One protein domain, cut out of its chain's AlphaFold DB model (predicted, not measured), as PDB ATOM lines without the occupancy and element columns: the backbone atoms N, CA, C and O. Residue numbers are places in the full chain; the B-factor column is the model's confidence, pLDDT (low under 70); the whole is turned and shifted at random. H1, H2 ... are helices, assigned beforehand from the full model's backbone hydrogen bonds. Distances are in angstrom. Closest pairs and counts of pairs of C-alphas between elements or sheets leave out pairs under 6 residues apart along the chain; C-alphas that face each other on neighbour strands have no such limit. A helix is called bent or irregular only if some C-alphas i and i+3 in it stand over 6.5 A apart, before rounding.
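This is residues 190 to 244 of the 705 residues of the protein "THAP-type domain-containing protein" of Acyrthosiphon pisum (UniProt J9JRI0). Two helices, H2 and H3, make a V joined at the single residue 218, and a shorter helix, H4, packs at a steep angle on residues 208 to 212 of H2, so that these three helices stand as an angular group and not side by side. A one-turn helix, H1, lies away from them at the far end of the domain, with the link of residues 229 to 235 passing through the space between H1 and the group. The printed part has 55 residues with four named helices, in the order H1, H2, H3, H4, and no named strand; the class is all helix. The whole is compact, with a radius of gyration of the C-alphas of 10.7 A, and rounded, with spans of 27 by 24 by 17 A.

Begin at C-alpha 190, at (-18.857, -22.724, 41.027), where H1 opens the printed part; it takes residues 190 to 193 and measures 5.1 A from first to last C-alpha. Then read through residues 194 to 204, which belong to no named helix, until you reach Asn 205. There H2 begins, with C-alpha 205 at (-21.268, -29.999, 53.692); it holds residues 205 to 217, is the longest helix with 13 residues, and measures 18.2 A. Pass Cys 218 and you come to H3, residues 219 to 228, which measures 14.7 A. It is neither bent nor irregular, but only just: C-alphas 219 and 222 are 6.0 A apart. Read on through residues 229 to 235 to H4, residues 236 to 242, which measures 10.0 A and ends with C-alpha 242 at (-14.084, -34.743, 57.315).

Start with H1 and look from there to the other helices: H1 touches no helix, and it is apart from H2, from H3 and from H4. Next look at H2, which touches both H3 and H4. H2 and H3 only just touch, with 3 pairs of C-alphas within 8 A, and they touch only at the corner by their link. H2 touches H3 with residues 214 to 215 alone, and the closest C-alphas of the two helices are those of Lys 215 and Tyr 223, 5.5 A apart. Their lines stand at a steep tilt of 60 degrees, opposite ways. H2 touches H4 with residues 208 to 212 alone; the closest C-alphas are those of Ile 208 and Leu 239, 6.8 A apart. These two helices stand at a steep tilt of 55 degrees, opposite ways, with their centres 10.9 A apart. H3 and H4 are close but not clearly touching: their closest C-alphas, those of Lys 224 and Leu 236, are 7.9 A apart. Their lines stand at a steep tilt of 65 degrees, opposite ways. In the backbones of H2, H3 and H4 each O i to N i+4 pair is within hydrogen-bond range. H1, with 4 residues, is too short for such a pair, and its one O i to N i+3 pair is within range.

Look for the two C-alphas farthest apart and you find those of Asn 194 and Gln 244, 29.2 A apart; the first and last printed C-alphas, of Ile 190 and Gln 244, are 26.3 A apart. The residues run from 190 to 244, and the printed part has no cut. The link from H1 to H2 is long, with 11 residues; the link from H2 to H3 is tight, with 1 residue; the link from H3 to H4 is short, with 7 residues. In the B-factor column the mean pLDDT of the printed part is 83.6, and no printed residue is under 70 in this model.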
ATOM      1  N   ILE A 190     -18.892 -23.817  42.013       86.31
ATOM      2  CA  ILE A 190     -18.857 -22.724  41.027       86.31
ATOM      3  C   ILE A 190     -17.836 -21.654  41.441       86.31
ATOM      4  O   ILE A 190     -16.979 -21.269  40.643       86.31
ATOM      5  N   LYS A 191     -17.817 -21.255  42.722       85.44
ATOM      6  CA  LYS A 191     -16.757 -20.393  43.280       85.44
ATOM      7  C   LYS A 191     -15.356 -21.019  43.176       85.44
ATOM      8  O   LYS A 191     -14.381 -20.278  43.145       85.44
ATOM      9  N   ALA A 192     -15.237 -22.347  43.120       86.38
ATOM     10  CA  ALA A 192     -13.969 -23.040  42.904       86.38
ATOM     11  C   ALA A 192     -13.518 -23.001  41.433       86.38
ATOM     12  O   ALA A 192     -12.337 -22.774  41.186       86.38
ATOM     13  N   MET A 193     -14.436 -23.159  40.469       84.69
ATOM     14  CA  MET A 193     -14.130 -23.030  39.031       84.69
ATOM     15  C   MET A 193     -13.649 -21.620  38.661       84.69
ATOM     16  O   MET A 193     -12.729 -21.472  37.861       84.69
ATOM     17  N   ASN A 194     -14.194 -20.587  39.308       82.00
ATOM     18  CA  ASN A 194     -13.815 -19.189  39.072       82.00
ATOM     19  C   ASN A 194     -12.469 -18.778  39.720       82.00
ATOM     20  O   ASN A 194     -12.121 -17.598  39.706       82.00
ATOM     21  N   ARG A 195     -11.701 -19.707  40.316       80.50
ATOM     22  CA  ARG A 195     -10.423 -19.414  40.994       80.50
ATOM     23  C   ARG A 195      -9.261 -20.178  40.365       80.50
ATOM     24  O   ARG A 195      -9.342 -21.378  40.134       80.50
ATOM     25  N   LYS A 196      -8.107 -19.508  40.234       74.44
ATOM     26  CA  LYS A 196      -6.833 -20.125  39.800       74.44
ATOM     27  C   LYS A 196      -6.357 -21.272  40.715       74.44
ATOM     28  O   LYS A 196      -5.506 -22.057  40.313       74.44
ATOM     29  N   SER A 197      -6.865 -21.368  41.948       75.38
ATOM     30  CA  SER A 197      -6.571 -22.464  42.878       75.38
ATOM     31  C   SER A 197      -7.693 -22.670  43.899       75.38
ATOM     32  O   SER A 197      -8.307 -21.711  44.365       75.38
ATOM     33  N   THR A 198      -7.898 -23.925  44.304       77.62
ATOM     34  CA  THR A 198      -8.811 -24.338  45.387       77.62
ATOM     35  C   THR A 198      -8.109 -24.486  46.747       77.62
ATOM     36  O   THR A 198      -8.732 -24.894  47.733       77.62
ATOM     37  N   LYS A 199      -6.811 -24.149  46.834       71.62
ATOM     38  CA  LYS A 199      -6.043 -24.138  48.091       71.62
ATOM     39  C   LYS A 199      -6.738 -23.223  49.117       71.62
ATOM     40  O   LYS A 199      -7.234 -22.154  48.770       71.62
ATOM     41  N   PHE A 200      -6.806 -23.676  50.370       76.44
ATOM     42  CA  PHE A 200      -7.498 -23.011  51.491       76.44
ATOM     43  C   PHE A 200      -9.022 -22.801  51.345       76.44
ATOM     44  O   PHE A 200      -9.633 -22.160  52.194       76.44
ATOM     45  N   MET A 201      -9.683 -23.369  50.331       82.50
ATOM     46  CA  MET A 201     -11.137 -23.240  50.186       82.50
ATOM     47  C   MET A 201     -11.911 -24.116  51.193       82.50
ATOM     48  O   MET A 201     -11.722 -25.335  51.247       82.50
ATOM     49  N   LYS A 202     -12.812 -23.501  51.976       84.56
ATOM     50  CA  LYS A 202     -13.749 -24.203  52.872       84.56
ATOM     51  C   LYS A 202     -14.927 -24.744  52.056       84.56
ATOM     52  O   LYS A 202     -15.803 -23.990  51.648       84.56
ATOM     53  N   TRP A 203     -14.925 -26.051  51.816       88.31
ATOM     54  CA  TRP A 203     -16.000 -26.760  51.118       88.31
ATOM     55  C   TRP A 203     -17.221 -26.974  52.024       88.31
ATOM     56  O   TRP A 203     -17.081 -27.424  53.169       88.31
ATOM     57  N   SER A 204     -18.402 -26.686  51.478       87.56
ATOM     58  CA  SER A 204     -19.714 -26.893  52.094       87.56
ATOM     59  C   SER A 204     -19.985 -28.367  52.390       87.56
ATOM     60  O   SER A 204     -19.445 -29.262  51.731       87.56
ATOM     61  N   ASN A 205     -20.870 -28.634  53.351       82.50
ATOM     62  CA  ASN A 205     -21.268 -29.999  53.692       82.50
ATOM     63  C   ASN A 205     -21.933 -30.692  52.493       82.50
ATOM     64  O   ASN A 205     -21.544 -31.805  52.154       82.50
ATOM     65  N   CYS A 206     -22.793 -29.993  51.742       80.88
ATOM     66  CA  CYS A 206     -23.383 -30.486  50.494       80.88
ATOM     67  C   CYS A 206     -22.330 -30.956  49.472       80.88
ATOM     68  O   CYS A 206     -22.509 -31.996  48.833       80.88
ATOM     69  N   THR A 207     -21.212 -30.235  49.323       87.44
ATOM     70  CA  THR A 207     -20.133 -30.613  48.390       87.44
ATOM     71  C   THR A 207     -19.229 -31.709  48.937       87.44
ATOM     72  O   THR A 207     -18.841 -32.591  48.170       87.44
ATOM     73  N   ILE A 208     -18.941 -31.734  50.243       86.12
ATOM     74  CA  ILE A 208     -18.267 -32.878  50.880       86.12
ATOM     75  C   ILE A 208     -19.108 -34.147  50.687       86.12
ATOM     76  O   ILE A 208     -18.599 -35.128  50.159       86.12
ATOM     77  N   THR A 209     -20.397 -34.108  51.016       81.19
ATOM     78  CA  THR A 209     -21.368 -35.196  50.834       81.19
ATOM     79  C   THR A 209     -21.418 -35.696  49.389       81.19
ATOM     80  O   THR A 209     -21.266 -36.891  49.137       81.19
ATOM     81  N   LYS A 210     -21.554 -34.795  48.410       83.69
ATOM     82  CA  LYS A 210     -21.557 -35.132  46.975       83.69
ATOM     83  C   LYS A 210     -20.237 -35.759  46.512       83.69
ATOM     84  O   LYS A 210     -20.238 -36.735  45.764       83.69
ATOM     85  N   ALA A 211     -19.111 -35.234  46.983       87.00
ATOM     86  CA  ALA A 211     -17.787 -35.761  46.681       87.00
ATOM     87  C   ALA A 211     -17.516 -37.120  47.350       87.00
ATOM     88  O   ALA A 211     -16.846 -37.968  46.763       87.00
ATOM     89  N   LEU A 212     -18.071 -37.360  48.541       83.19
ATOM     90  CA  LEU A 212     -18.063 -38.669  49.185       83.19
ATOM     91  C   LEU A 212     -18.890 -39.679  48.385       83.19
ATOM     92  O   LEU A 212     -18.350 -40.737  48.078       83.19
ATOM     93  N   LYS A 213     -20.121 -39.334  47.966       80.19
ATOM     94  CA  LYS A 213     -20.950 -40.162  47.062       80.19
ATOM     95  C   LYS A 213     -20.144 -40.589  45.826       80.19
ATOM     96  O   LYS A 213     -19.924 -41.780  45.627       80.19
ATOM     97  N   LEU A 214     -19.577 -39.631  45.085       82.62
ATOM     98  CA  LEU A 214     -18.729 -39.898  43.909       82.62
ATOM     99  C   LEU A 214     -17.511 -40.786  44.226       82.62
ATOM    100  O   LEU A 214     -17.214 -41.723  43.488       82.62
ATOM    101  N   LYS A 215     -16.808 -40.533  45.336       82.88
ATOM    102  CA  LYS A 215     -15.656 -41.343  45.768       82.88
ATOM    103  C   LYS A 215     -16.043 -42.780  46.145       82.88
ATOM    104  O   LYS A 215     -15.210 -43.676  46.001       82.88
ATOM    105  N   PHE A 216     -17.245 -43.001  46.674       74.69
ATOM    106  CA  PHE A 216     -17.733 -44.337  47.014       74.69
ATOM    107  C   PHE A 216     -18.204 -45.092  45.768       74.69
ATOM    108  O   PHE A 216     -17.721 -46.196  45.540       74.69
ATOM    109  N   SER A 217     -19.029 -44.477  44.914       72.69
ATOM    110  CA  SER A 217     -19.539 -45.114  43.689       72.69
ATOM    111  C   SER A 217     -18.456 -45.384  42.636       72.69
ATOM    112  O   SER A 217     -18.482 -46.424  41.992       72.69
ATOM    113  N   CYS A 218     -17.493 -44.472  42.452       76.81
ATOM    114  CA  CYS A 218     -16.461 -44.586  41.409       76.81
ATOM    115  C   CYS A 218     -15.098 -45.084  41.938       76.81
ATOM    116  O   CYS A 218     -14.159 -45.295  41.169       76.81
ATOM    117  N   GLY A 219     -14.957 -45.250  43.255       76.56
ATOM    118  CA  GLY A 219     -13.715 -45.671  43.899       76.56
ATOM    119  C   GLY A 219     -12.582 -44.630  43.877       76.56
ATOM    120  O   GLY A 219     -12.653 -43.558  43.273       76.56
ATOM    121  N   ASN A 220     -11.480 -44.955  44.563       81.38
ATOM    122  CA  ASN A 220     -10.362 -44.020  44.762       81.38
ATOM    123  C   ASN A 220      -9.642 -43.622  43.461       81.38
ATOM    124  O   ASN A 220      -9.097 -42.521  43.405       81.38
ATOM    125  N   ASN A 221      -9.582 -44.499  42.452       84.00
ATOM    126  CA  ASN A 221      -8.788 -44.252  41.245       84.00
ATOM    127  C   ASN A 221      -9.504 -43.285  40.294       84.00
ATOM    128  O   ASN A 221      -8.930 -42.254  39.954       84.00
ATOM    129  N   VAL A 222     -10.780 -43.527  39.978       85.25
ATOM    130  CA  VAL A 222     -11.588 -42.587  39.181       85.25
ATOM    131  C   VAL A 222     -11.729 -41.245  39.906       85.25
ATOM    132  O   VAL A 222     -11.592 -40.197  39.286       85.25
ATOM    133  N   TYR A 223     -11.891 -41.242  41.236       89.69
ATOM    134  CA  TYR A 223     -11.954 -39.991  42.002       89.69
ATOM    135  C   TYR A 223     -10.641 -39.181  41.967       89.69
ATOM    136  O   TYR A 223     -10.679 -37.950  41.939       89.69
ATOM    137  N   LYS A 224      -9.466 -39.835  41.924       88.50
ATOM    138  CA  LYS A 224      -8.191 -39.144  41.639       88.50
ATOM    139  C   LYS A 224      -8.187 -38.562  40.226       88.50
ATOM    140  O   LYS A 224      -7.729 -37.437  40.052       88.50
ATOM    141  N   GLU A 225      -8.686 -39.304  39.239       90.31
ATOM    142  CA  GLU A 225      -8.682 -38.876  37.838       90.31
ATOM    143  C   GLU A 225      -9.578 -37.656  37.600       90.31
ATOM    144  O   GLU A 225      -9.132 -36.685  36.996       90.31
ATOM    145  N   LEU A 226     -10.776 -37.630  38.192       89.94
ATOM    146  CA  LEU A 226     -11.659 -36.457  38.181       89.94
ATOM    147  C   LEU A 226     -10.964 -35.207  38.756       89.94
ATOM    148  O   LEU A 226     -11.151 -34.104  38.242       89.94
ATOM    149  N   ILE A 227     -10.123 -35.364  39.788       88.25
ATOM    150  CA  ILE A 227      -9.314 -34.261  40.331       88.25
ATOM    151  C   ILE A 227      -8.199 -33.845  39.356       88.25
ATOM    152  O   ILE A 227      -7.986 -32.644  39.185       88.25
ATOM    153  N   LYS A 228      -7.510 -34.782  38.681       88.44
ATOM    154  CA  LYS A 228      -6.517 -34.435  37.638       88.44
ATOM    155  C   LYS A 228      -7.156 -33.659  36.483       88.44
ATOM    156  O   LYS A 228      -6.586 -32.678  36.016       88.44
ATOM    157  N   GLN A 229      -8.370 -34.047  36.091       89.38
ATOM    158  CA  GLN A 229      -9.209 -33.375  35.091       89.38
ATOM    159  C   GLN A 229      -9.751 -32.004  35.560       89.38
ATOM    160  O   GLN A 229     -10.567 -31.395  34.875       89.38
ATOM    161  N   LYS A 230      -9.286 -31.489  36.710       83.69
ATOM    162  CA  LYS A 230      -9.636 -30.181  37.294       83.69
ATOM    163  C   LYS A 230     -11.122 -30.018  37.656       83.69
ATOM    164  O   LYS A 230     -11.579 -28.894  37.855       83.69
ATOM    165  N   THR A 231     -11.862 -31.119  37.822       86.94
ATOM    166  CA  THR A 231     -13.245 -31.092  38.334       86.94
ATOM    167  C   THR A 231     -13.277 -30.391  39.704       86.94
ATOM    168  O   THR A 231     -12.430 -30.706  40.548       86.94
ATOM    169  N   PRO A 232     -14.229 -29.475  39.985       89.19
ATOM    170  CA  PRO A 232     -14.281 -28.717  41.240       89.19
ATOM    171  C   PRO A 232     -14.714 -29.598  42.425       89.19
ATOM    172  O   PRO A 232     -15.868 -29.588  42.858       89.19
ATOM    173  N   LEU A 233     -13.774 -30.388  42.942       90.25
ATOM    174  CA  LEU A 233     -13.979 -31.383  43.992       90.25
ATOM    175  C   LEU A 233     -12.929 -31.253  45.116       90.25
ATOM    176  O   LEU A 233     -11.774 -30.897  44.864       90.25
ATOM    177  N   PRO A 234     -13.292 -31.573  46.372       90.38
ATOM    178  CA  PRO A 234     -12.369 -31.572  47.501       90.38
ATOM    179  C   PRO A 234     -11.315 -32.682  47.375       90.38
ATOM    180  O   PRO A 234     -11.605 -33.816  46.989       90.38
ATOM    181  N   SER A 235     -10.078 -32.385  47.777       88.88
ATOM    182  CA  SER A 235      -8.987 -33.365  47.752       88.88
ATOM    183  C   SER A 235      -9.246 -34.562  48.679       88.88
ATOM    184  O   SER A 235      -9.939 -34.456  49.695       88.88
ATOM    185  N   LEU A 236      -8.611 -35.705  48.386       87.06
ATOM    186  CA  LEU A 236      -8.693 -36.904  49.232       87.06
ATOM    187  C   LEU A 236      -8.290 -36.643  50.697       87.06
ATOM    188  O   LEU A 236      -8.854 -37.268  51.594       87.06
ATOM    189  N   ARG A 237      -7.359 -35.711  50.963       85.81
ATOM    190  CA  ARG A 237      -6.980 -35.314  52.333       85.81
ATOM    191  C   ARG A 237      -8.115 -34.565  53.038       85.81
ATOM    192  O   ARG A 237      -8.380 -34.845  54.202       85.81
ATOM    193  N   THR A 238      -8.824 -33.681  52.333       87.69
ATOM    194  CA  THR A 238     -10.013 -32.988  52.861       87.69
ATOM    195  C   THR A 238     -11.143 -33.970  53.170       87.69
ATOM    196  O   THR A 238     -11.729 -33.888  54.248       87.69
ATOM    197  N   LEU A 239     -11.409 -34.932  52.277       85.56
ATOM    198  CA  LEU A 239     -12.432 -35.963  52.498       85.56
ATOM    199  C   LEU A 239     -12.094 -36.891  53.672       85.56
ATOM    200  O   LEU A 239     -12.965 -37.170  54.489       85.56
ATOM    201  N   ARG A 240     -10.833 -37.334  53.798       82.81
ATOM    202  CA  ARG A 240     -10.378 -38.127  54.956       82.81
ATOM    203  C   ARG A 240     -10.554 -37.355  56.264       82.81
ATOM    204  O   ARG A 240     -11.148 -37.888  57.192       82.81
ATOM    205  N   ARG A 241     -10.118 -36.089  56.313       83.25
ATOM    206  CA  ARG A 241     -10.241 -35.227  57.502       83.25
ATOM    207  C   ARG A 241     -11.698 -35.034  57.942       83.25
ATOM    208  O   ARG A 241     -11.970 -35.065  59.133       83.25
ATOM    209  N   ARG A 242     -12.644 -34.889  57.005       82.88
ATOM    210  CA  ARG A 242     -14.084 -34.743  57.315       82.88
ATOM    211  C   ARG A 242     -14.742 -35.994  57.923       82.88
ATOM    212  O   ARG A 242     -15.790 -35.851  58.532       82.88
ATOM    213  N   ILE A 243     -14.144 -37.185  57.796       79.06
ATOM    214  CA  ILE A 243     -14.618 -38.437  58.436       79.06
ATOM    215  C   ILE A 243     -13.621 -38.904  59.523       79.06
ATOM    216  O   ILE A 243     -13.719 -40.007  60.058       79.06
ATOM    217  N   GLN A 244     -12.623 -38.088  59.873       78.06
ATOM    218  CA  GLN A 244     -11.611 -38.473  60.860       78.06
ATOM    219  C   GLN A 244     -12.259 -38.672  62.238       78.06
ATOM    220  O   GLN A 244     -12.158 -39.764  62.791       78.06
TER     221      GLN A 244